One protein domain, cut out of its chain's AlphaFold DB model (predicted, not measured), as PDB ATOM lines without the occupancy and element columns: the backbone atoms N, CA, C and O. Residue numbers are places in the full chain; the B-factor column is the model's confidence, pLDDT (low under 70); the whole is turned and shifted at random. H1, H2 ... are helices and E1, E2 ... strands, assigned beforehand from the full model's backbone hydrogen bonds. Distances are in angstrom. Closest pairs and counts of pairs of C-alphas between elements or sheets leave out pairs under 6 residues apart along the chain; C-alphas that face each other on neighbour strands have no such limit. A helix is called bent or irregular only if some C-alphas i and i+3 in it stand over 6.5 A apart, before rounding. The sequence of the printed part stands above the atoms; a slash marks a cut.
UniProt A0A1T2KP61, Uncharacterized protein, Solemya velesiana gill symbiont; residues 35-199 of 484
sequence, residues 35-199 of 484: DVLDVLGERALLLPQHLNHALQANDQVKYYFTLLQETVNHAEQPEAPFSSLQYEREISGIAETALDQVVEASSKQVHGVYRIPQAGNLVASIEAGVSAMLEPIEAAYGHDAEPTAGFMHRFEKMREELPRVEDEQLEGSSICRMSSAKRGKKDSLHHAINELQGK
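This is residues 35 to 199 of the 484 residues of an uncharacterized protein of Solemya velesiana gill symbiont (UniProt A0A1T2KP61). A long kinked helix, H2, runs most of the length of an elongated helical body; H5 and H6 run back along it, and H7 turns again beside them, while a tiny two-stranded sheet, E1 and E2, lies at the end where H2 finishes. H8 and H9 also pack on H2, and residues 181 to 186 of the loop between them stick out. The printed part has 165 residues, with nine named helices and two named strands in the order H1 H2 H3 H4 E1 H5 H6 H7 E2 H8 H9; the sheet is antiparallel, E1 - E2, and the class is mostly helix. It is compact, with a radius of gyration of the C-alphas of 17.4 A, and spans 53 by 30 by 29 A.

E1 is residues 113 to 115 and E2 is residues 169 to 171. H2, residues 43 to 76, is 46.4 A long and begins at C-alpha 43, (109.673, 116.708, 97.134). It has a kink of 47 degrees near residue 50 and is irregular: C-alphas 45 and 48 are 7.5 A apart. H5, residues 119 to 132, is 19.9 A long; H7, residues 146 to 161, 22.9 A; H9, residues 189 to 199, 15.5 A, ending at C-alpha 199, (114.444, 109.203, 111.624). The shorter helices are H1, 35 to 39; H3, 86 to 91; H4, 97 to 101; H6, 135 to 141; and H8, 172 to 179.

E1 and E2 are antiparallel at 150 degrees, with N 114 and O 170 within hydrogen-bond range at 2.8 A. The closest C-alphas of E1 and H2, Tyr 114 and Val 72, are 7.1 A apart. H2 is the hub, touching six helices. Its residues 50 to 65 touch H5, opposite ways at a shallow tilt of 28 degrees, closest at the C-alphas of Ala 57 and Gly 129, 4.9 A. It touches H6 at a steep tilt of 46 degrees, H8 at Phe 65 and Ser 179, C-alphas 5.8 A apart, and H9 at Leu 51 and Gln 197, 6.7 A. H2 and H3, a helical hairpin, only just touch, with 3 pairs of C-alphas within 8 A; H1 and H2 only just touch, also with 3 pairs, and only at the corner. H6 and H7 form a helical hairpin. H3 and H4 are close but not clearly touching. Every O i to N i+4 pair is within hydrogen-bond range in H1, H3, H5, H6, H8 and H9, against 27 of 30 in H2, 11 of 12 in H7 and 0 of 1 in H4, where 2 of 2 O i to N i+3 pairs are.

The C-alphas farthest apart, Leu 40 and Glu 79, are 56.7 A apart. The printed part has no cut; the link from H4 to E1 is long. Mean pLDDT of the printed part is 80.8, and 28 residues are under 70, among them 35 to 46 and 179 to 188.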
ATOM      1  N   ASP A  35     116.208 119.528  90.336       60.69
ATOM      2  CA  ASP A  35     115.311 120.298  89.462       60.69
ATOM      3  C   ASP A  35     114.266 119.399  88.790       60.69
ATOM      4  O   ASP A  35     113.090 119.760  88.673       60.69
ATOM      5  N   VAL A  36     114.673 118.198  88.366       60.19
ATOM      6  CA  VAL A  36     113.762 117.230  87.742       60.19
ATOM      7  C   VAL A  36     112.745 116.718  88.763       60.19
ATOM      8  O   VAL A  36     111.548 116.700  88.475       60.19
ATOM      9  N   LEU A  37     113.177 116.342  89.971       63.44
ATOM     10  CA  LEU A  37     112.272 115.865  91.023       63.44
ATOM     11  C   LEU A  37     111.302 116.951  91.510       63.44
ATOM     12  O   LEU A  37     110.141 116.637  91.802       63.44
ATOM     13  N   ASP A  38     111.727 118.215  91.526       62.66
ATOM     14  CA  ASP A  38     110.855 119.352  91.828       62.66
ATOM     15  C   ASP A  38     109.791 119.576  90.743       62.66
ATOM     16  O   ASP A  38     108.618 119.787  91.066       62.66
ATOM     17  N   VAL A  39     110.150 119.456  89.457       58.66
ATOM     18  CA  VAL A  39     109.184 119.502  88.341       58.66
ATOM     19  C   VAL A  39     108.167 118.360  88.434       58.66
ATOM     20  O   VAL A  39     106.991 118.553  88.117       58.66
ATOM     21  N   LEU A  40     108.594 117.184  88.902       63.72
ATOM     22  CA  LEU A  40     107.717 116.030  89.116       63.72
ATOM     23  C   LEU A  40     106.842 116.156  90.377       63.72
ATOM     24  O   LEU A  40     105.901 115.381  90.541       63.72
ATOM     25  N   GLY A  41     107.102 117.142  91.243       61.44
ATOM     26  CA  GLY A  41     106.335 117.387  92.465       61.44
ATOM     27  C   GLY A  41     106.583 116.366  93.579       61.44
ATOM     28  O   GLY A  41     105.791 116.282  94.520       61.44
ATOM     29  N   GLU A  42     107.672 115.598  93.510       68.19
ATOM     30  CA  GLU A  42     107.966 114.504  94.445       68.19
ATOM     31  C   GLU A  42     109.013 114.907  95.499       68.19
ATOM     32  O   GLU A  42     109.934 114.161  95.829       68.19
ATOM     33  N   ARG A  43     108.816 116.094  96.094       62.56
ATOM     34  CA  ARG A  43     109.673 116.708  97.134       62.56
ATOM     35  C   ARG A  43     109.970 115.810  98.334       62.56
ATOM     36  O   ARG A  43     110.995 115.968  98.988       62.56
ATOM     37  N   ALA A  44     109.087 114.856  98.625       59.91
ATOM     38  CA  ALA A  44     109.288 113.903  99.711       59.91
ATOM     39  C   ALA A  44     110.543 113.041  99.500       59.91
ATOM     40  O   ALA A  44     111.181 112.698 100.486       59.91
ATOM     41  N   LEU A  45     110.911 112.732  98.246       62.53
ATOM     42  CA  LEU A  45     112.092 111.931  97.895       62.53
ATOM     43  C   LEU A  45     113.417 112.655  98.153       62.53
ATOM     44  O   LEU A  45     114.433 112.002  98.390       62.53
ATOM     45  N   LEU A  46     113.390 113.988  98.138       67.19
ATOM     46  CA  LEU A  46     114.556 114.850  98.304       67.19
ATOM     47  C   LEU A  46     114.980 115.007  99.768       67.19
ATOM     48  O   LEU A  46     116.023 115.591 100.053       67.19
ATOM     49  N   LEU A  47     114.198 114.482 100.717       72.62
ATOM     50  CA  LEU A  47     114.426 114.691 102.145       72.62
ATOM     51  C   LEU A  47     115.865 114.361 102.606       72.62
ATOM     52  O   LEU A  47     116.421 115.171 103.344       72.62
ATOM     53  N   PRO A  48     116.520 113.254 102.194       70.56
ATOM     54  CA  PRO A  48     117.905 112.978 102.586       70.56
ATOM     55  C   PRO A  48     118.912 114.004 102.042       70.56
ATOM     56  O   PRO A  48     119.848 114.376 102.748       70.56
ATOM     57  N   GLN A  49     118.715 114.486 100.811       70.00
ATOM     58  CA  GLN A  49     119.567 115.511 100.200       70.00
ATOM     59  C   GLN A  49     119.341 116.871 100.868       70.00
ATOM     60  O   GLN A  49     120.305 117.480 101.328       70.00
ATOM     61  N   HIS A  50     118.083 117.284 101.056       79.50
ATOM     62  CA  HIS A  50     117.742 118.486 101.823       79.50
ATOM     63  C   HIS A  50     118.263 118.418 103.262       79.50
ATOM     64  O   HIS A  50     118.687 119.432 103.804       79.50
ATOM     65  N   LEU A  51     118.280 117.240 103.900       76.94
ATOM     66  CA  LEU A  51     118.864 117.068 105.233       76.94
ATOM     67  C   LEU A  51     120.376 117.307 105.230       76.94
ATOM     68  O   LEU A  51     120.869 118.018 106.101       76.94
ATOM     69  N   ASN A  52     121.106 116.751 104.261       74.44
ATOM     70  CA  ASN A  52     122.547 116.981 104.140       74.44
ATOM     71  C   ASN A  52     122.857 118.457 103.853       74.44
ATOM     72  O   ASN A  52     123.701 119.042 104.533       74.44
ATOM     73  N   HIS A  53     122.129 119.074 102.917       80.31
ATOM     74  CA  HIS A  53     122.256 120.501 102.615       80.31
ATOM     75  C   HIS A  53     121.922 121.369 103.830       80.31
ATOM     76  O   HIS A  53     122.666 122.292 104.145       80.31
ATOM     77  N   ALA A  54     120.869 121.043 104.579       81.56
ATOM     78  CA  ALA A  54     120.498 121.767 105.789       81.56
ATOM     79  C   ALA A  54     121.538 121.639 106.909       81.56
ATOM     80  O   ALA A  54     121.775 122.602 107.638       81.56
ATOM     81  N   LEU A  55     122.168 120.471 107.070       78.44
ATOM     82  CA  LEU A  55     123.255 120.279 108.036       78.44
ATOM     83  C   LEU A  55     124.489 121.096 107.648       78.44
ATOM     84  O   LEU A  55     125.045 121.791 108.497       78.44
ATOM     85  N   GLN A  56     124.865 121.086 106.369       83.25
ATOM     86  CA  GLN A  56     125.958 121.912 105.860       83.25
ATOM     87  C   GLN A  56     125.652 123.409 106.013       83.25
ATOM     88  O   GLN A  56     126.475 124.157 106.538       83.25
ATOM     89  N   ALA A  57     124.446 123.842 105.641       82.38
ATOM     90  CA  ALA A  57     123.991 125.222 105.785       82.38
ATOM     91  C   ALA A  57     124.013 125.682 107.250       82.38
ATOM     92  O   ALA A  57     124.370 126.820 107.543       82.38
ATOM     93  N   ASN A  58     123.698 124.795 108.195       82.81
ATOM     94  CA  ASN A  58     123.784 125.080 109.625       82.81
ATOM     95  C   ASN A  58     125.216 125.415 110.060       82.81
ATOM     96  O   ASN A  58     125.435 126.388 110.783       82.81
ATOM     97  N   ASP A  59     126.192 124.634 109.604       79.31
ATOM     98  CA  ASP A  59     127.599 124.866 109.924       79.31
ATOM     99  C   ASP A  59     128.129 126.145 109.257       79.31
ATOM    100  O   ASP A  59     128.785 126.953 109.918       79.31
ATOM    101  N   GLN A  60     127.716 126.427 108.018       87.44
ATOM    102  CA  GLN A  60     128.016 127.689 107.333       87.44
ATOM    103  C   GLN A  60     127.411 128.910 108.046       87.44
ATOM    104  O   GLN A  60     128.097 129.906 108.273       87.44
ATOM    105  N   VAL A  61     126.147 128.839 108.473       87.06
ATOM    106  CA  VAL A  61     125.479 129.916 109.222       87.06
ATOM    107  C   VAL A  61     126.174 130.174 110.564       87.06
ATOM    108  O   VAL A  61     126.366 131.332 110.942       87.06
ATOM    109  N   LYS A  62     126.612 129.124 111.277       83.81
ATOM    110  CA  LYS A  62     127.423 129.279 112.501       83.81
ATOM    111  C   LYS A  62     128.735 129.999 112.211       83.81
ATOM    112  O   LYS A  62     129.116 130.876 112.991       83.81
ATOM    113  N   TYR A  63     129.407 129.652 111.115       91.12
ATOM    114  CA  TYR A  63     130.621 130.337 110.693       91.12
ATOM    115  C   TYR A  63     130.356 131.827 110.435       91.12
ATOM    116  O   TYR A  63     131.021 132.660 111.044       91.12
ATOM    117  N   TYR A  64     129.333 132.187 109.648       91.19
ATOM    118  CA  TYR A  64     129.020 133.594 109.365       91.19
ATOM    119  C   TYR A  64     128.674 134.398 110.626       91.19
ATOM    120  O   TYR A  64     129.123 135.535 110.775       91.19
ATOM    121  N   PHE A  65     127.932 133.817 111.578       88.50
ATOM    122  CA  PHE A  65     127.691 134.478 112.865       88.50
ATOM    123  C   PHE A  65     128.970 134.667 113.678       88.50
ATOM    124  O   PHE A  65     129.149 135.724 114.283       88.50
ATOM    125  N   THR A  66     129.852 133.667 113.687       88.44
ATOM    126  CA  THR A  66     131.141 133.743 114.388       88.44
ATOM    127  C   THR A  66     132.036 134.804 113.750       88.44
ATOM    128  O   THR A  66     132.631 135.603 114.466       88.44
ATOM    129  N   LEU A  67     132.046 134.890 112.418       92.75
ATOM    130  CA  LEU A  67     132.764 135.917 111.669       92.75
ATOM    131  C   LEU A  67     132.263 137.319 112.024       92.75
ATOM    132  O   LEU A  67     133.060 138.174 112.396       92.75
ATOM    133  N   LEU A  68     130.946 137.553 112.016       91.50
ATOM    134  CA  LEU A  68     130.382 138.847 112.418       91.50
ATOM    135  C   LEU A  68     130.707 139.198 113.879       91.50
ATOM    136  O   LEU A  68     131.021 140.347 114.178       91.50
ATOM    137  N   GLN A  69     130.673 138.233 114.798       90.19
ATOM    138  CA  GLN A  69     131.056 138.475 116.193       90.19
ATOM    139  C   GLN A  69     132.540 138.825 116.331       90.19
ATOM    140  O   GLN A  69     132.880 139.767 117.048       90.19
ATOM    141  N   GLU A  70     133.414 138.121 115.614       91.25
ATOM    142  CA  GLU A  70     134.853 138.362 115.660       91.25
ATOM    143  C   GLU A  70     135.229 139.704 115.019       91.25
ATOM    144  O   GLU A  70     136.071 140.420 115.556       91.25
ATOM    145  N   THR A  71     134.535 140.121 113.951       92.31
ATOM    146  CA  THR A  71     134.719 141.464 113.367       92.31
ATOM    147  C   THR A  71     134.390 142.574 114.365       92.31
ATOM    148  O   THR A  71     135.129 143.552 114.457       92.31
ATOM    149  N   VAL A  72     133.324 142.418 115.160       90.38
ATOM    150  CA  VAL A  72     132.957 143.373 116.215       90.38
ATOM    151  C   VAL A  72     134.006 143.371 117.325       90.38
ATOM    152  O   VAL A  72     134.447 144.440 117.740       90.38
ATOM    153  N   ASN A  73     134.448 142.191 117.775       90.19
ATOM    154  CA  ASN A  73     135.484 142.067 118.802       90.19
ATOM    155  C   ASN A  73     136.793 142.745 118.374       90.19
ATOM    156  O   ASN A  73     137.351 143.538 119.135       90.19
ATOM    157  N   HIS A  74     137.252 142.475 117.148       92.00
ATOM    158  CA  HIS A  74     138.464 143.072 116.598       92.00
ATOM    159  C   HIS A  74     138.318 144.586 116.413       92.00
ATOM    160  O   HIS A  74     139.183 145.348 116.834       92.00
ATOM    161  N   ALA A  75     137.192 145.056 115.873       90.50
ATOM    162  CA  ALA A  75     136.952 146.483 115.682       90.50
ATOM    163  C   ALA A  75     136.881 147.275 117.006       90.50
ATOM    164  O   ALA A  75     137.192 148.467 117.027       90.50
ATOM    165  N   GLU A  76     136.481 146.636 118.110       90.12
ATOM    166  CA  GLU A  76     136.549 147.214 119.460       90.12
ATOM    167  C   GLU A  76     137.968 147.200 120.049       90.12
ATOM    168  O   GLU A  76     138.298 148.064 120.863       90.12
ATOM    169  N   GLN A  77     138.808 146.240 119.651       90.38
ATOM    170  CA  GLN A  77     140.175 146.067 120.151       90.38
ATOM    171  C   GLN A  77     141.177 145.807 119.007       90.38
ATOM    172  O   GLN A  77     141.717 144.704 118.912       90.38
ATOM    173  N   PRO A  78     141.496 146.812 118.165       88.19
ATOM    174  CA  PRO A  78     142.289 146.584 116.951       88.19
ATOM    175  C   PRO A  78     143.723 146.098 117.209       88.19
ATOM    176  O   PRO A  78     144.329 145.466 116.352       88.19
ATOM    177  N   GLU A  79     144.280 146.394 118.389       88.44
ATOM    178  CA  GLU A  79     145.632 145.964 118.779       88.44
ATOM    179  C   GLU A  79     145.672 144.563 119.416       88.44
ATOM    180  O   GLU A  79     146.755 144.027 119.662       88.44
ATOM    181  N   ALA A  80     144.516 143.961 119.713       87.88
ATOM    182  CA  ALA A  80     144.458 142.614 120.260       87.88
ATOM    183  C   ALA A  80     144.687 141.565 119.154       87.88
ATOM    184  O   ALA A  80     144.270 141.767 118.010       87.88
ATOM    185  N   PRO A  81     145.322 140.421 119.473       87.06
ATOM    186  CA  PRO A  81     145.388 139.305 118.538       87.06
ATOM    187  C   PRO A  81     143.970 138.826 118.200       87.06
ATOM    188  O   PRO A  81     143.145 138.661 119.099       87.06
ATOM    189  N   PHE A  82     143.713 138.584 116.917       89.12
ATOM    190  CA  PHE A  82     142.427 138.119 116.396       89.12
ATOM    191  C   PHE A  82     142.595 136.790 115.652       89.12
ATOM    192  O   PHE A  82     143.706 136.420 115.259       89.12
ATOM    193  N   SER A  83     141.489 136.073 115.449       89.81
ATOM    194  CA  SER A  83     141.447 134.916 114.550       89.81
ATOM    195  C   SER A  83     140.889 135.321 113.187       89.81
ATOM    196  O   SER A  83     139.858 135.984 113.118       89.81
ATOM    197  N   SER A  84     141.520 134.883 112.094       89.19
ATOM    198  CA  SER A  84     140.947 135.013 110.743       89.19
ATOM    199  C   SER A  84     139.789 134.042 110.490       89.19
ATOM    200  O   SER A  84     139.095 134.164 109.486       89.19
ATOM    201  N   LEU A  85     139.591 133.063 111.384       92.50
ATOM    202  CA  LEU A  85     138.616 131.977 111.259       92.50
ATOM    203  C   LEU A  85     138.793 131.109 109.998       92.50
ATOM    204  O   LEU A  85     137.853 130.452 109.547       92.50
ATOM    205  N   GLN A  86     139.998 131.086 109.419       91.56
ATOM    206  CA  GLN A  86     140.282 130.315 108.205       91.56
ATOM    207  C   GLN A  86     139.984 128.816 108.394       91.56
ATOM    208  O   GLN A  86     139.390 128.177 107.528       91.56
ATOM    209  N   TYR A  87     140.373 128.252 109.539       83.94
ATOM    210  CA  TYR A  87     140.161 126.835 109.836       83.94
ATOM    211  C   TYR A  87     138.665 126.492 109.931       83.94
ATOM    212  O   TYR A  87     138.204 125.488 109.387       83.94
ATOM    213  N   GLU A  88     137.882 127.357 110.572       87.25
ATOM    214  CA  GLU A  88     136.433 127.236 110.705       87.25
ATOM    215  C   GLU A  88     135.720 127.381 109.351       87.25
ATOM    216  O   GLU A  88     134.751 126.658 109.093       87.25
ATOM    217  N   ARG A  89     136.219 128.255 108.464       92.62
ATOM    218  CA  ARG A  89     135.728 128.393 107.083       92.62
ATOM    219  C   ARG A  89     135.893 127.089 106.307       92.62
ATOM    220  O   ARG A  89     134.949 126.628 105.662       92.62
ATOM    221  N   GLU A  90     137.087 126.503 106.375       86.56
ATOM    222  CA  GLU A  90     137.439 125.273 105.660       86.56
ATOM    223  C   GLU A  90     136.606 124.079 106.143       86.56
ATOM    224  O   GLU A  90     136.062 123.346 105.318       86.56
ATOM    225  N   ILE A  91     136.419 123.923 107.459       79.69
ATOM    226  CA  ILE A  91     135.557 122.866 108.023       79.69
ATOM    227  C   ILE A  91     134.095 123.039 107.606       79.69
ATOM    228  O   ILE A  91     133.404 122.051 107.371       79.69
ATOM    229  N   SER A  92     133.627 124.282 107.481       81.31
ATOM    230  CA  SER A  92     132.258 124.589 107.044       81.31
ATOM    231  C   SER A  92     132.067 124.443 105.524       81.31
ATOM    232  O   SER A  92     130.975 124.684 105.005       81.31
ATOM    233  N   GLY A  93     133.119 124.063 104.785       80.50
ATOM    234  CA  GLY A  93     133.071 123.818 103.344       80.50
ATOM    235  C   GLY A  93     132.883 125.078 102.493       80.50
ATOM    236  O   GLY A  93     132.381 124.985 101.376       80.50
ATOM    237  N   ILE A  94     133.247 126.259 103.002       86.31
ATOM    238  CA  ILE A  94     133.116 127.531 102.276       86.31
ATOM    239  C   ILE A  94     134.395 127.788 101.475       86.31
ATOM    240  O   ILE A  94     135.470 127.933 102.052       86.31
ATOM    241  N   ALA A  95     134.295 127.891 100.147       86.56
ATOM    242  CA  ALA A  95     135.451 128.089  99.264       86.56
ATOM    243  C   ALA A  95     135.952 129.549  99.182       86.56
ATOM    244  O   ALA A  95     137.043 129.795  98.671       86.56
ATOM    245  N   GLU A  96     135.170 130.520  99.662       89.06
ATOM    246  CA  GLU A  96     135.463 131.948  99.511       89.06
ATOM    247  C   GLU A  96     136.596 132.409 100.444       89.06
ATOM    248  O   GLU A  96     136.376 132.814 101.582       89.06
ATOM    249  N   THR A  97     137.828 132.382  99.938       91.25
ATOM    250  CA  THR A  97     139.035 132.792 100.680       91.25
ATOM    251  C   THR A  97     139.076 134.282 101.023       91.25
ATOM    252  O   THR A  97     139.820 134.681 101.915       91.25
ATOM    253  N   ALA A  98     138.268 135.119 100.361       92.00
ATOM    254  CA  ALA A  98     138.160 136.546 100.674       92.00
ATOM    255  C   ALA A  98     137.677 136.800 102.116       92.00
ATOM    256  O   ALA A  98     138.033 137.817 102.714       92.00
ATOM    257  N   LEU A  99     136.935 135.851 102.698       91.50
ATOM    258  CA  LEU A  99     136.412 135.941 104.061       91.50
ATOM    259  C   LEU A  99     137.512 135.933 105.131       91.50
ATOM    260  O   LEU A  99     137.328 136.521 106.195       91.50
ATOM    261  N   ASP A 100     138.683 135.364 104.824       93.31
ATOM    262  CA  ASP A 100     139.817 135.272 105.752       93.31
ATOM    263  C   ASP A 100     140.391 136.664 106.110       93.31
ATOM    264  O   ASP A 100     141.083 136.818 107.117       93.31
ATOM    265  N   GLN A 101     140.085 137.694 105.308       93.31
ATOM    266  CA  GLN A 101     140.529 139.082 105.509       93.31
ATOM    267  C   GLN A 101     139.471 139.969 106.180       93.31
ATOM    268  O   GLN A 101     139.769 141.098 106.571       93.31
ATOM    269  N   VAL A 102     138.228 139.494 106.315       93.88
ATOM    270  CA  VAL A 102     137.092 140.325 106.748       93.88
ATOM    271  C   VAL A 102     137.279 140.843 108.172       93.88
ATOM    272  O   VAL A 102     136.966 142.004 108.433       93.88
ATOM    273  N   VAL A 103     137.822 140.027 109.083       93.00
ATOM    274  CA  VAL A 103     138.080 140.437 110.475       93.00
ATOM    275  C   VAL A 103     139.079 141.591 110.524       93.00
ATOM    276  O   VAL A 103     138.759 142.635 111.080       93.00
ATOM    277  N   GLU A 104     140.240 141.432 109.884       93.31
ATOM    278  CA  GLU A 104     141.318 142.432 109.867       93.31
ATOM    279  C   GLU A 104     140.887 143.744 109.197       93.31
ATOM    280  O   GLU A 104     141.222 144.836 109.651       93.31
ATOM    281  N   ALA A 105     140.122 143.649 108.110       92.44
ATOM    282  CA  ALA A 105     139.672 144.808 107.348       92.44
ATOM    283  C   ALA A 105     138.433 145.502 107.955       92.44
ATOM    284  O   ALA A 105     137.984 146.530 107.432       92.44
ATOM    285  N   SER A 106     137.877 144.970 109.048       93.06
ATOM    286  CA  SER A 106     136.732 145.563 109.739       93.06
ATOM    287  C   SER A 106     137.148 146.693 110.675       93.06
ATOM    288  O   SER A 106     138.176 146.647 111.342       93.06
ATOM    289  N   SER A 107     136.321 147.737 110.756       92.12
ATOM    290  CA  SER A 107     136.617 148.903 111.596       92.12
ATOM    291  C   SER A 107     135.378 149.469 112.269       92.12
ATOM    292  O   SER A 107     134.275 149.472 111.715       92.12
ATOM    293  N   LYS A 108     135.571 149.997 113.477       92.31
ATOM    294  CA  LYS A 108     134.517 150.671 114.228       92.31
ATOM    295  C   LYS A 108     134.284 152.075 113.676       92.31
ATOM    296  O   LYS A 108     135.214 152.865 113.532       92.31
ATOM    297  N   GLN A 109     133.022 152.386 113.413       90.31
ATOM    298  CA  GLN A 109     132.529 153.704 113.027       90.31
ATOM    299  C   GLN A 109     131.850 154.393 114.227       90.31
ATOM    300  O   GLN A 109     131.844 153.903 115.362       90.31
ATOM    301  N   VAL A 110     131.286 155.580 114.001       84.00
ATOM    302  CA  VAL A 110     130.600 156.351 115.047       84.00
ATOM    303  C   VAL A 110     129.298 155.646 115.469       84.00
ATOM    304  O   VAL A 110     128.664 154.965 114.671       84.00
ATOM    305  N   HIS A 111     128.872 155.830 116.723       83.50
ATOM    306  CA  HIS A 111     127.587 155.340 117.260       83.50
ATOM    307  C   HIS A 111     127.394 153.807 117.284       83.50
ATOM    308  O   HIS A 111     126.262 153.339 117.328       83.50
ATOM    309  N   GLY A 112     128.472 153.013 117.325       84.88
ATOM    310  CA  GLY A 112     128.361 151.545 117.427       84.88
ATOM    311  C   GLY A 112     127.991 150.860 116.108       84.88
ATOM    312  O   GLY A 112     127.468 149.743 116.107       84.88
ATOM    313  N   VAL A 113     128.251 151.547 114.998       91.00
ATOM    314  CA  VAL A 113     128.229 151.003 113.640       91.00
ATOM    315  C   VAL A 113     129.621 150.469 113.311       91.00
ATOM    316  O   VAL A 113     130.625 151.050 113.722       91.00
ATOM    317  N   TYR A 114     129.692 149.378 112.561       93.00
ATOM    318  CA  TYR A 114     130.928 148.770 112.087       93.00
ATOM    319  C   TYR A 114     130.913 148.747 110.569       93.00
ATOM    320  O   TYR A 114     129.884 148.445 109.966       93.00
ATOM    321  N   ARG A 115     132.054 149.063 109.961       94.06
ATOM    322  CA  ARG A 115     132.278 148.824 108.540       94.06
ATOM    323  C   ARG A 115     132.899 147.442 108.397       94.06
ATOM    324  O   ARG A 115     134.010 147.241 108.885       94.06
ATOM    325  N   ILE A 116     132.177 146.529 107.759       93.38
ATOM    326  CA  ILE A 116     132.545 145.120 107.602       93.38
ATOM    327  C   ILE A 116     132.528 144.799 106.104       93.38
ATOM    328  O   ILE A 116     131.450 144.826 105.502       93.38
ATOM    329  N   PRO A 117     133.679 144.490 105.484       92.50
ATOM    330  CA  PRO A 117     133.724 144.117 104.076       92.50
ATOM    331  C   PRO A 117     132.753 142.981 103.766       92.50
ATOM    332  O   PRO A 117     132.619 142.045 104.553       92.50
ATOM    333  N   GLN A 118     132.068 143.068 102.627       90.25
ATOM    334  CA  GLN A 118     131.084 142.064 102.202       90.25
ATOM    335  C   GLN A 118     129.897 141.865 103.173       90.25
ATOM    336  O   GLN A 118     129.185 140.868 103.064       90.25
ATOM    337  N   ALA A 119     129.614 142.811 104.080       89.56
ATOM    338  CA  ALA A 119     128.504 142.706 105.038       89.56
ATOM    339  C   ALA A 119     127.156 142.337 104.393       89.56
ATOM    340  O   ALA A 119     126.402 141.546 104.955       89.56
ATOM    341  N   GLY A 120     126.863 142.871 103.202       89.62
ATOM    342  CA  GLY A 120     125.643 142.537 102.462       89.62
ATOM    343  C   GLY A 120     125.587 141.061 102.061       89.62
ATOM    344  O   GLY A 120     124.567 140.411 102.274       89.62
ATOM    345  N   ASN A 121     126.702 140.516 101.566       89.56
ATOM    346  CA  ASN A 121     126.812 139.104 101.204       89.56
ATOM    347  C   ASN A 121     126.703 138.214 102.442       89.56
ATOM    348  O   ASN A 121     126.004 137.212 102.398       89.56
ATOM    349  N   LEU A 122     127.321 138.594 103.565       90.94
ATOM    350  CA  LEU A 122     127.223 137.838 104.817       90.94
ATOM    351  C   LEU A 122     125.776 137.734 105.313       90.94
ATOM    352  O   LEU A 122     125.321 136.648 105.666       90.94
ATOM    353  N   VAL A 123     125.038 138.849 105.312       89.75
ATOM    354  CA  VAL A 123     123.623 138.867 105.711       89.75
ATOM    355  C   VAL A 123     122.773 138.028 104.750       89.75
ATOM    356  O   VAL A 123     121.955 137.233 105.212       89.75
ATOM    357  N   ALA A 124     123.006 138.142 103.439       89.38
ATOM    358  CA  ALA A 124     122.310 137.346 102.431       89.38
ATOM    359  C   ALA A 124     122.608 135.840 102.559       89.38
ATOM    360  O   ALA A 124     121.693 135.025 102.480       89.38
ATOM    361  N   SER A 125     123.860 135.458 102.825       90.12
ATOM    362  CA  SER A 125     124.256 134.060 103.032       90.12
ATOM    363  C   SER A 125     123.667 133.471 104.313       90.12
ATOM    364  O   SER A 125     123.303 132.297 104.334       90.12
ATOM    365  N   ILE A 126     123.509 134.273 105.373       87.56
ATOM    366  CA  ILE A 126     122.790 133.852 106.584       87.56
ATOM    367  C   ILE A 126     121.313 133.597 106.265       87.56
ATOM    368  O   ILE A 126     120.771 132.571 106.675       87.56
ATOM    369  N   GLU A 127     120.657 134.499 105.531       89.19
ATOM    370  CA  GLU A 127     119.261 134.318 105.120       89.19
ATOM    371  C   GLU A 127     119.087 133.056 104.264       89.19
ATOM    372  O   GLU A 127     118.240 132.216 104.576       89.19
ATOM    373  N   ALA A 128     119.926 132.893 103.238       87.81
ATOM    374  CA  ALA A 128     119.917 131.733 102.355       87.81
ATOM    375  C   ALA A 128     120.179 130.430 103.123       87.81
ATOM    376  O   ALA A 128     119.459 129.452 102.936       87.81
ATOM    377  N   GLY A 129     121.146 130.425 104.045       84.62
ATOM    378  CA  GLY A 129     121.454 129.257 104.866       84.62
ATOM    379  C   GLY A 129     120.299 128.860 105.789       84.62
ATOM    380  O   GLY A 129     119.953 127.684 105.874       84.62
ATOM    381  N   VAL A 130     119.634 129.825 106.436       85.38
ATOM    382  CA  VAL A 130     118.445 129.533 107.260       85.38
ATOM    383  C   VAL A 130     117.264 129.073 106.396       85.38
ATOM    384  O   VAL A 130     116.516 128.200 106.831       85.38
ATOM    385  N   SER A 131     117.118 129.598 105.175       88.00
ATOM    386  CA  SER A 131     116.128 129.114 104.205       88.00
ATOM    387  C   SER A 131     116.384 127.653 103.819       88.00
ATOM    388  O   SER A 131     115.476 126.832 103.923       88.00
ATOM    389  N   ALA A 132     117.624 127.298 103.467       84.69
ATOM    390  CA  ALA A 132     118.012 125.925 103.131       84.69
ATOM    391  C   ALA A 132     117.768 124.950 104.299       84.69
ATOM    392  O   ALA A 132     117.362 123.805 104.117       84.69
ATOM    393  N   MET A 133     117.939 125.419 105.538       84.69
ATOM    394  CA  MET A 133     117.631 124.642 106.739       84.69
ATOM    395  C   MET A 133     116.130 124.327 106.924       84.69
ATOM    396  O   MET A 133     115.796 123.422 107.694       84.69
ATOM    397  N   LEU A 134     115.219 125.046 106.259       85.62
ATOM    398  CA  LEU A 134     113.769 124.806 106.324       85.62
ATOM    399  C   LEU A 134     113.290 123.769 105.307       85.62
ATOM    400  O   LEU A 134     112.309 123.075 105.580       85.62
ATOM    401  N   GLU A 135     113.997 123.621 104.187       84.56
ATOM    402  CA  GLU A 135     113.664 122.680 103.115       84.56
ATOM    403  C   GLU A 135     113.396 121.247 103.602       84.56
ATOM    404  O   GLU A 135     112.343 120.706 103.261       84.56
ATOM    405  N   PRO A 136     114.234 120.610 104.454       80.38
ATOM    406  CA  PRO A 136     113.940 119.252 104.914       80.38
ATOM    407  C   PRO A 136     112.710 119.180 105.829       80.38
ATOM    408  O   PRO A 136     112.065 118.138 105.913       80.38
ATOM    409  N   ILE A 137     112.354 120.263 106.524       81.81
ATOM    410  CA  ILE A 137     111.149 120.297 107.365       81.81
ATOM    411  C   ILE A 137     109.908 120.387 106.481       81.81
ATOM    412  O   ILE A 137     108.954 119.635 106.684       81.81
ATOM    413  N   GLU A 138     109.943 121.257 105.473       82.06
ATOM    414  CA  GLU A 138     108.877 121.366 104.482       82.06
ATOM    415  C   GLU A 138     108.717 120.065 103.683       82.06
ATOM    416  O   GLU A 138     107.592 119.601 103.505       82.06
ATOM    417  N   ALA A 139     109.815 119.425 103.278       76.81
ATOM    418  CA  ALA A 139     109.790 118.142 102.579       76.81
ATOM    419  C   ALA A 139     109.221 117.004 103.448       76.81
ATOM    420  O   ALA A 139     108.472 116.165 102.949       76.81
ATOM    421  N   ALA A 140     109.540 116.977 104.748       74.06
ATOM    422  CA  ALA A 140     109.087 115.922 105.657       74.06
ATOM    423  C   ALA A 140     107.621 116.064 106.093       74.06
ATOM    424  O   ALA A 140     106.925 115.058 106.241       74.06
ATOM    425  N   TYR A 141     107.153 117.289 106.351       75.06
ATOM    426  CA  TYR A 141     105.836 117.527 106.953       75.06
ATOM    427  C   TYR A 141     104.839 118.214 106.010       75.06
ATOM    428  O   TYR A 141     103.638 118.160 106.263       75.06
ATOM    429  N   GLY A 142     105.304 118.812 104.911       70.38
ATOM    430  CA  GLY A 142     104.515 119.657 104.015       70.38
ATOM    431  C   GLY A 142     104.491 121.124 104.456       70.38
ATOM    432  O   GLY A 142     104.673 121.432 105.635       70.38
ATOM    433  N   HIS A 143     104.243 122.028 103.504       73.25
ATOM    434  CA  HIS A 143     104.264 123.484 103.712       73.25
ATOM    435  C   HIS A 143     103.282 123.953 104.797       73.25
ATOM    436  O   HIS A 143     103.651 124.688 105.711       73.25
ATOM    437  N   ASP A 144     102.041 123.462 104.736       70.81
ATOM    438  CA  ASP A 144     100.938 123.908 105.599       70.81
ATOM    439  C   ASP A 144     100.862 123.172 106.948       70.81
ATOM    440  O   ASP A 144      99.957 123.419 107.752       70.81
ATOM    441  N   ALA A 145     101.769 122.229 107.216       73.12
ATOM    442  CA  ALA A 145     101.737 121.471 108.458       73.12
ATOM    443  C   ALA A 145     102.172 122.327 109.655       73.12
ATOM    444  O   ALA A 145     103.072 123.160 109.552       73.12
ATOM    445  N   GLU A 146     101.564 122.078 110.820       71.69
ATOM    446  CA  GLU A 146     101.809 122.846 112.052       71.69
ATOM    447  C   GLU A 146     103.308 123.002 112.410       71.69
ATOM    448  O   GLU A 146     103.712 124.120 112.751       71.69
ATOM    449  N   PRO A 147     104.169 121.960 112.286       70.75
ATOM    450  CA  PRO A 147     105.599 122.107 112.542       70.75
ATOM    451  C   PRO A 147     106.256 123.094 111.567       70.75
ATOM    452  O   PRO A 147     106.963 124.001 112.005       70.75
ATOM    453  N   THR A 148     105.982 122.958 110.265       79.19
ATOM    454  CA  THR A 148     106.552 123.782 109.188       79.19
ATOM    455  C   THR A 148     106.109 125.235 109.303       79.19
ATOM    456  O   THR A 148     106.955 126.128 109.344       79.19
ATOM    457  N   ALA A 149     104.808 125.483 109.474       80.56
ATOM    458  CA  ALA A 149     104.244 126.825 109.612       80.56
ATOM    459  C   ALA A 149     104.865 127.594 110.793       80.56
ATOM    460  O   ALA A 149     105.174 128.784 110.691       80.56
ATOM    461  N   GLY A 150     105.120 126.906 111.913       81.56
ATOM    462  CA  GLY A 150     105.770 127.496 113.081       81.56
ATOM    463  C   GLY A 150     107.228 127.910 112.842       81.56
ATOM    464  O   GLY A 150     107.670 128.918 113.400       81.56
ATOM    465  N   PHE A 151     107.985 127.155 112.039       81.94
ATOM    466  CA  PHE A 151     109.349 127.523 111.642       81.94
ATOM    467  C   PHE A 151     109.358 128.621 110.570       81.94
ATOM    468  O   PHE A 151     110.099 129.591 110.730       81.94
ATOM    469  N   MET A 152     108.488 128.525 109.562       82.75
ATOM    470  CA  MET A 152     108.332 129.526 108.499       82.75
ATOM    471  C   MET A 152     107.978 130.903 109.061       82.75
ATOM    472  O   MET A 152     108.656 131.878 108.758       82.75
ATOM    473  N   HIS A 153     107.017 130.985 109.984       83.44
ATOM    474  CA  HIS A 153     106.658 132.254 110.619       83.44
ATOM    475  C   HIS A 153     107.831 132.890 111.389       83.44
ATOM    476  O   HIS A 153     108.009 134.110 111.397       83.44
ATOM    477  N   ARG A 154     108.670 132.072 112.044       81.88
ATOM    478  CA  ARG A 154     109.883 132.569 112.713       81.88
ATOM    479  C   ARG A 154     110.918 133.072 111.712       81.88
ATOM    480  O   ARG A 154     111.579 134.064 112.008       81.88
ATOM    481  N   PHE A 155     111.058 132.400 110.574       84.81
ATOM    482  CA  PHE A 155     111.960 132.810 109.505       84.81
ATOM    483  C   PHE A 155     111.508 134.111 108.840       84.81
ATOM    484  O   PHE A 155     112.316 135.020 108.697       84.81
ATOM    485  N   GLU A 156     110.219 134.261 108.537       85.12
ATOM    486  CA  GLU A 156     109.664 135.510 108.003       85.12
ATOM    487  C   GLU A 156     109.909 136.682 108.952       85.12
ATOM    488  O   GLU A 156     110.407 137.724 108.534       85.12
ATOM    489  N   LYS A 157     109.659 136.479 110.250       82.94
ATOM    490  CA  LYS A 157     109.949 137.489 111.266       82.94
ATOM    491  C   LYS A 157     111.441 137.823 111.349       82.94
ATOM    492  O   LYS A 157     111.798 138.988 111.477       82.94
ATOM    493  N   MET A 158     112.315 136.816 111.279       82.25
ATOM    494  CA  MET A 158     113.763 137.035 111.224       82.25
ATOM    495  C   MET A 158     114.126 137.884 110.004       82.25
ATOM    496  O   MET A 158     114.868 138.847 110.150       82.25
ATOM    497  N   ARG A 159     113.574 137.563 108.829       84.12
ATOM    498  CA  ARG A 159     113.826 138.268 107.569       84.12
ATOM    499  C   ARG A 159     113.371 139.727 107.612       84.12
ATOM    500  O   ARG A 159     114.080 140.594 107.117       84.12
ATOM    501  N   GLU A 160     112.231 140.017 108.239       83.25
ATOM    502  CA  GLU A 160     111.772 141.395 108.480       83.25
ATOM    503  C   GLU A 160     112.696 142.176 109.431       83.25
ATOM    504  O   GLU A 160     112.806 143.398 109.328       83.25
ATOM    505  N   GLU A 161     113.355 141.480 110.359       81.75
ATOM    506  CA  GLU A 161     114.272 142.054 111.347       81.75
ATOM    507  C   GLU A 161     115.737 142.120 110.859       81.75
ATOM    508  O   GLU A 161     116.565 142.736 111.542       81.75
ATOM    509  N   LEU A 162     116.072 141.524 109.703       82.06
ATOM    510  CA  LEU A 162     117.423 141.576 109.137       82.06
ATOM    511  C   LEU A 162     117.795 143.022 108.761       82.06
ATOM    512  O   LEU A 162     117.003 143.740 108.142       82.06
ATOM    513  N   PRO A 163     119.006 143.480 109.120       81.88
ATOM    514  CA  PRO A 163     119.441 144.831 108.810       81.88
ATOM    515  C   PRO A 163     119.634 144.998 107.301       81.88
ATOM    516  O   PRO A 163     120.249 144.162 106.640       81.88
ATOM    517  N   ARG A 164     119.167 146.126 106.760       81.19
ATOM    518  CA  ARG A 164     119.581 146.559 105.423       81.19
ATOM    519  C   ARG A 164     121.020 147.044 105.506       81.19
ATOM    520  O   ARG A 164     121.310 147.958 106.273       81.19
ATOM    521  N   VAL A 165     121.898 146.415 104.735       85.12
ATOM    522  CA  VAL A 165     123.303 146.807 104.660       85.12
ATOM    523  C   VAL A 165     123.458 147.854 103.567       85.12
ATOM    524  O   VAL A 165     123.262 147.561 102.391       85.12
ATOM    525  N   GLU A 166     123.833 149.065 103.963       83.69
ATOM    526  CA  GLU A 166     124.238 150.141 103.058       83.69
ATOM    527  C   GLU A 166     125.723 150.436 103.299       83.69
ATOM    528  O   GLU A 166     126.174 150.448 104.444       83.69
ATOM    529  N   ASP A 167     126.499 150.609 102.226       84.69
ATOM    530  CA  ASP A 167     127.932 150.937 102.278       84.69
ATOM    531  C   ASP A 167     128.779 150.040 103.203       84.69
ATOM    532  O   ASP A 167     129.715 150.508 103.855       84.69
ATOM    533  N   GLU A 168     128.455 148.742 103.263       89.81
ATOM    534  CA  GLU A 168     129.141 147.757 104.116       89.81
ATOM    535  C   GLU A 168     129.045 148.056 105.626       89.81
ATOM    536  O   GLU A 168     129.909 147.651 106.407       89.81
ATOM    537  N   GLN A 169     128.004 148.775 106.053       90.44
ATOM    538  CA  GLN A 169     127.810 149.169 107.447       90.44
ATOM    539  C   GLN A 169     126.757 148.317 108.156       90.44
ATOM    540  O   GLN A 169     125.669 148.067 107.637       90.44
ATOM    541  N   LEU A 170     127.073 147.911 109.387       90.94
ATOM    542  CA  LEU A 170     126.186 147.155 110.264       90.94
ATOM    543  C   LEU A 170     126.242 147.689 111.697       90.94
ATOM    544  O   LEU A 170     127.312 147.904 112.261       90.94
ATOM    545  N   GLU A 171     125.081 147.861 112.323       90.50
ATOM    546  CA  GLU A 171     125.007 148.170 113.752       90.50
ATOM    547  C   GLU A 171     125.359 146.943 114.600       90.50
ATOM    548  O   GLU A 171     124.790 145.862 114.414       90.50
ATOM    549  N   GLY A 172     126.194 147.123 115.629       85.81
ATOM    550  CA  GLY A 172     126.488 146.054 116.594       85.81
ATOM    551  C   GLY A 172     125.239 145.532 117.303       85.81
ATOM    552  O   GLY A 172     125.142 144.347 117.616       85.81
ATOM    553  N   SER A 173     124.233 146.393 117.495       85.69
ATOM    554  CA  SER A 173     122.927 146.010 118.047       85.69
ATOM    555  C   SER A 173     122.211 144.966 117.173       85.69
ATOM    556  O   SER A 173     121.535 144.073 117.690       85.69
ATOM    557  N   SER A 174     122.370 145.051 115.850       85.50
ATOM    558  CA  SER A 174     121.787 144.136 114.870       85.50
ATOM    559  C   SER A 174     122.566 142.826 114.813       85.50
ATOM    560  O   SER A 174     121.952 141.766 114.889       85.50
ATOM    561  N   ILE A 175     123.904 142.882 114.824       84.25
ATOM    562  CA  ILE A 175     124.769 141.690 114.893       84.25
ATOM    563  C   ILE A 175     124.485 140.885 116.173       84.25
ATOM    564  O   ILE A 175     124.303 139.665 116.126       84.25
ATOM    565  N   CYS A 176     124.363 141.560 117.320       81.44
ATOM    566  CA  CYS A 176     123.980 140.933 118.584       81.44
ATOM    567  C   CYS A 176     122.581 140.312 118.522       81.44
ATOM    568  O   CYS A 176     122.397 139.193 118.992       81.44
ATOM    569  N   ARG A 177     121.588 140.992 117.931       79.56
ATOM    570  CA  ARG A 177     120.229 140.440 117.785       79.56
ATOM    571  C   ARG A 177     120.216 139.185 116.917       79.56
ATOM    572  O   ARG A 177     119.676 138.174 117.359       79.56
ATOM    573  N   MET A 178     120.858 139.229 115.750       78.19
ATOM    574  CA  MET A 178     120.927 138.107 114.810       78.19
ATOM    575  C   MET A 178     121.657 136.893 115.401       78.19
ATOM    576  O   MET A 178     121.205 135.763 115.247       78.19
ATOM    577  N   SER A 179     122.759 137.125 116.121       69.81
ATOM    578  CA  SER A 179     123.578 136.053 116.703       69.81
ATOM    579  C   SER A 179     123.120 135.598 118.097       69.81
ATOM    580  O   SER A 179     123.607 134.592 118.623       69.81
ATOM    581  N   SER A 180     122.155 136.298 118.710       64.88
ATOM    582  CA  SER A 180     121.601 135.929 120.014       64.88
ATOM    583  C   SER A 180     120.717 134.683 119.922       64.88
ATOM    584  O   SER A 180     119.491 134.734 119.811       64.88
ATOM    585  N   ALA A 181     121.337 133.512 120.041       51.44
ATOM    586  CA  ALA A 181     120.602 132.283 120.279       51.44
ATOM    587  C   ALA A 181     119.884 132.401 121.635       51.44
ATOM    588  O   ALA A 181     120.527 132.391 122.689       51.44
ATOM    589  N   LYS A 182     118.545 132.483 121.644       51.00
ATOM    590  CA  LYS A 182     117.748 132.266 122.863       51.00
ATOM    591  C   LYS A 182     117.929 130.808 123.307       51.00
ATOM    592  O   LYS A 182     117.111 129.942 123.003       51.00
ATOM    593  N   ARG A 183     119.040 130.534 123.999       39.81
ATOM    594  CA  ARG A 183     119.379 129.252 124.627       39.81
ATOM    595  C   ARG A 183     118.283 128.920 125.638       39.81
ATOM    596  O   ARG A 183     118.235 129.514 126.710       39.81
ATOM    597  N   GLY A 184     117.373 128.014 125.283       38.09
ATOM    598  CA  GLY A 184     116.340 127.570 126.223       38.09
ATOM    599  C   GLY A 184     115.132 126.826 125.660       38.09
ATOM    600  O   GLY A 184     114.348 126.323 126.459       38.09
ATOM    601  N   LYS A 185     114.941 126.715 124.339       45.34
ATOM    602  CA  LYS A 185     113.818 125.940 123.782       45.34
ATOM    603  C   LYS A 185     114.301 124.690 123.051       45.34
ATOM    604  O   LYS A 185     115.166 124.779 122.187       45.34
ATOM    605  N   LYS A 186     113.690 123.550 123.395       41.97
ATOM    606  CA  LYS A 186     113.834 122.246 122.722       41.97
ATOM    607  C   LYS A 186     113.424 122.272 121.234       41.97
ATOM    608  O   LYS A 186     113.750 121.335 120.525       41.97
ATOM    609  N   ASP A 187     112.817 123.364 120.764       54.66
ATOM    610  CA  ASP A 187     112.242 123.514 119.418       54.66
ATOM    611  C   ASP A 187     113.128 124.348 118.463       54.66
ATOM    612  O   ASP A 187     112.625 125.157 117.678       54.66
ATOM    613  N   SER A 188     114.458 124.246 118.563       67.81
ATOM    614  CA  SER A 188     115.345 124.942 117.617       67.81
ATOM    615  C   SER A 188     115.335 124.252 116.248       67.81
ATOM    616  O   SER A 188     115.141 123.040 116.159       67.81
ATOM    617  N   LEU A 189     115.573 125.016 115.176       72.25
ATOM    618  CA  LEU A 189     115.599 124.491 113.804       72.25
ATOM    619  C   LEU A 189     116.644 123.372 113.652       72.25
ATOM    620  O   LEU A 189     116.345 122.303 113.137       72.25
ATOM    621  N   HIS A 190     117.828 123.570 114.239       69.19
ATOM    622  CA  HIS A 190     118.867 122.544 114.367       69.19
ATOM    623  C   HIS A 190     118.363 121.264 115.064       69.19
ATOM    624  O   HIS A 190     118.684 120.165 114.625       69.19
ATOM    625  N   HIS A 191     117.590 121.366 116.155       67.25
ATOM    626  CA  HIS A 191     117.055 120.175 116.828       67.25
ATOM    627  C   HIS A 191     116.044 119.423 115.961       67.25
ATOM    628  O   HIS A 191     116.109 118.199 115.917       67.25
ATOM    629  N   ALA A 192     115.170 120.134 115.244       74.62
ATOM    630  CA  ALA A 192     114.222 119.518 114.319       74.62
ATOM    631  C   ALA A 192     114.931 118.803 113.153       74.62
ATOM    632  O   ALA A 192     114.563 117.678 112.819       74.62
ATOM    633  N   ILE A 193     115.983 119.409 112.588       74.00
ATOM    634  CA  ILE A 193     116.821 118.790 111.546       74.00
ATOM    635  C   ILE A 193     117.513 117.533 112.082       74.00
ATOM    636  O   ILE A 193     117.449 116.488 111.444       74.00
ATOM    637  N   ASN A 194     118.117 117.587 113.271       65.81
ATOM    638  CA  ASN A 194     118.791 116.421 113.851       65.81
ATOM    639  C   ASN A 194     117.808 115.305 114.240       65.81
ATOM    640  O   ASN A 194     118.143 114.125 114.157       65.81
ATOM    641  N   GLU A 195     116.588 115.648 114.657       72.62
ATOM    642  CA  GLU A 195     115.535 114.660 114.901       72.62
ATOM    643  C   GLU A 195     115.093 113.986 113.592       72.62
ATOM    644  O   GLU A 195     114.944 112.765 113.552       72.62
ATOM    645  N   LEU A 196     114.925 114.759 112.514       72.31
ATOM    646  CA  LEU A 196     114.652 114.227 111.177       72.31
ATOM    647  C   LEU A 196     115.805 113.349 110.675       72.31
ATOM    648  O   LEU A 196     115.556 112.251 110.186       72.31
ATOM    649  N   GLN A 197     117.054 113.773 110.875       68.00
ATOM    650  CA  GLN A 197     118.240 112.979 110.559       68.00
ATOM    651  C   GLN A 197     118.203 111.627 111.283       68.00
ATOM    652  O   GLN A 197     118.422 110.597 110.656       68.00
ATOM    653  N   GLY A 198     117.854 111.607 112.574       62.84
ATOM    654  CA  GLY A 198     117.714 110.369 113.345       62.84
ATOM    655  C   GLY A 198     116.588 109.446 112.862       62.84
ATOM    656  O   GLY A 198     116.677 108.238 113.058       62.84
ATOM    657  N   LYS A 199     115.544 109.987 112.222       66.56
ATOM    658  CA  LYS A 199     114.444 109.203 111.624       66.56
ATOM    659  C   LYS A 199     114.790 108.651 110.239       66.56
ATOM    660  O   LYS A 199     114.276 107.601 109.872       66.56
TER     661      LYS A 199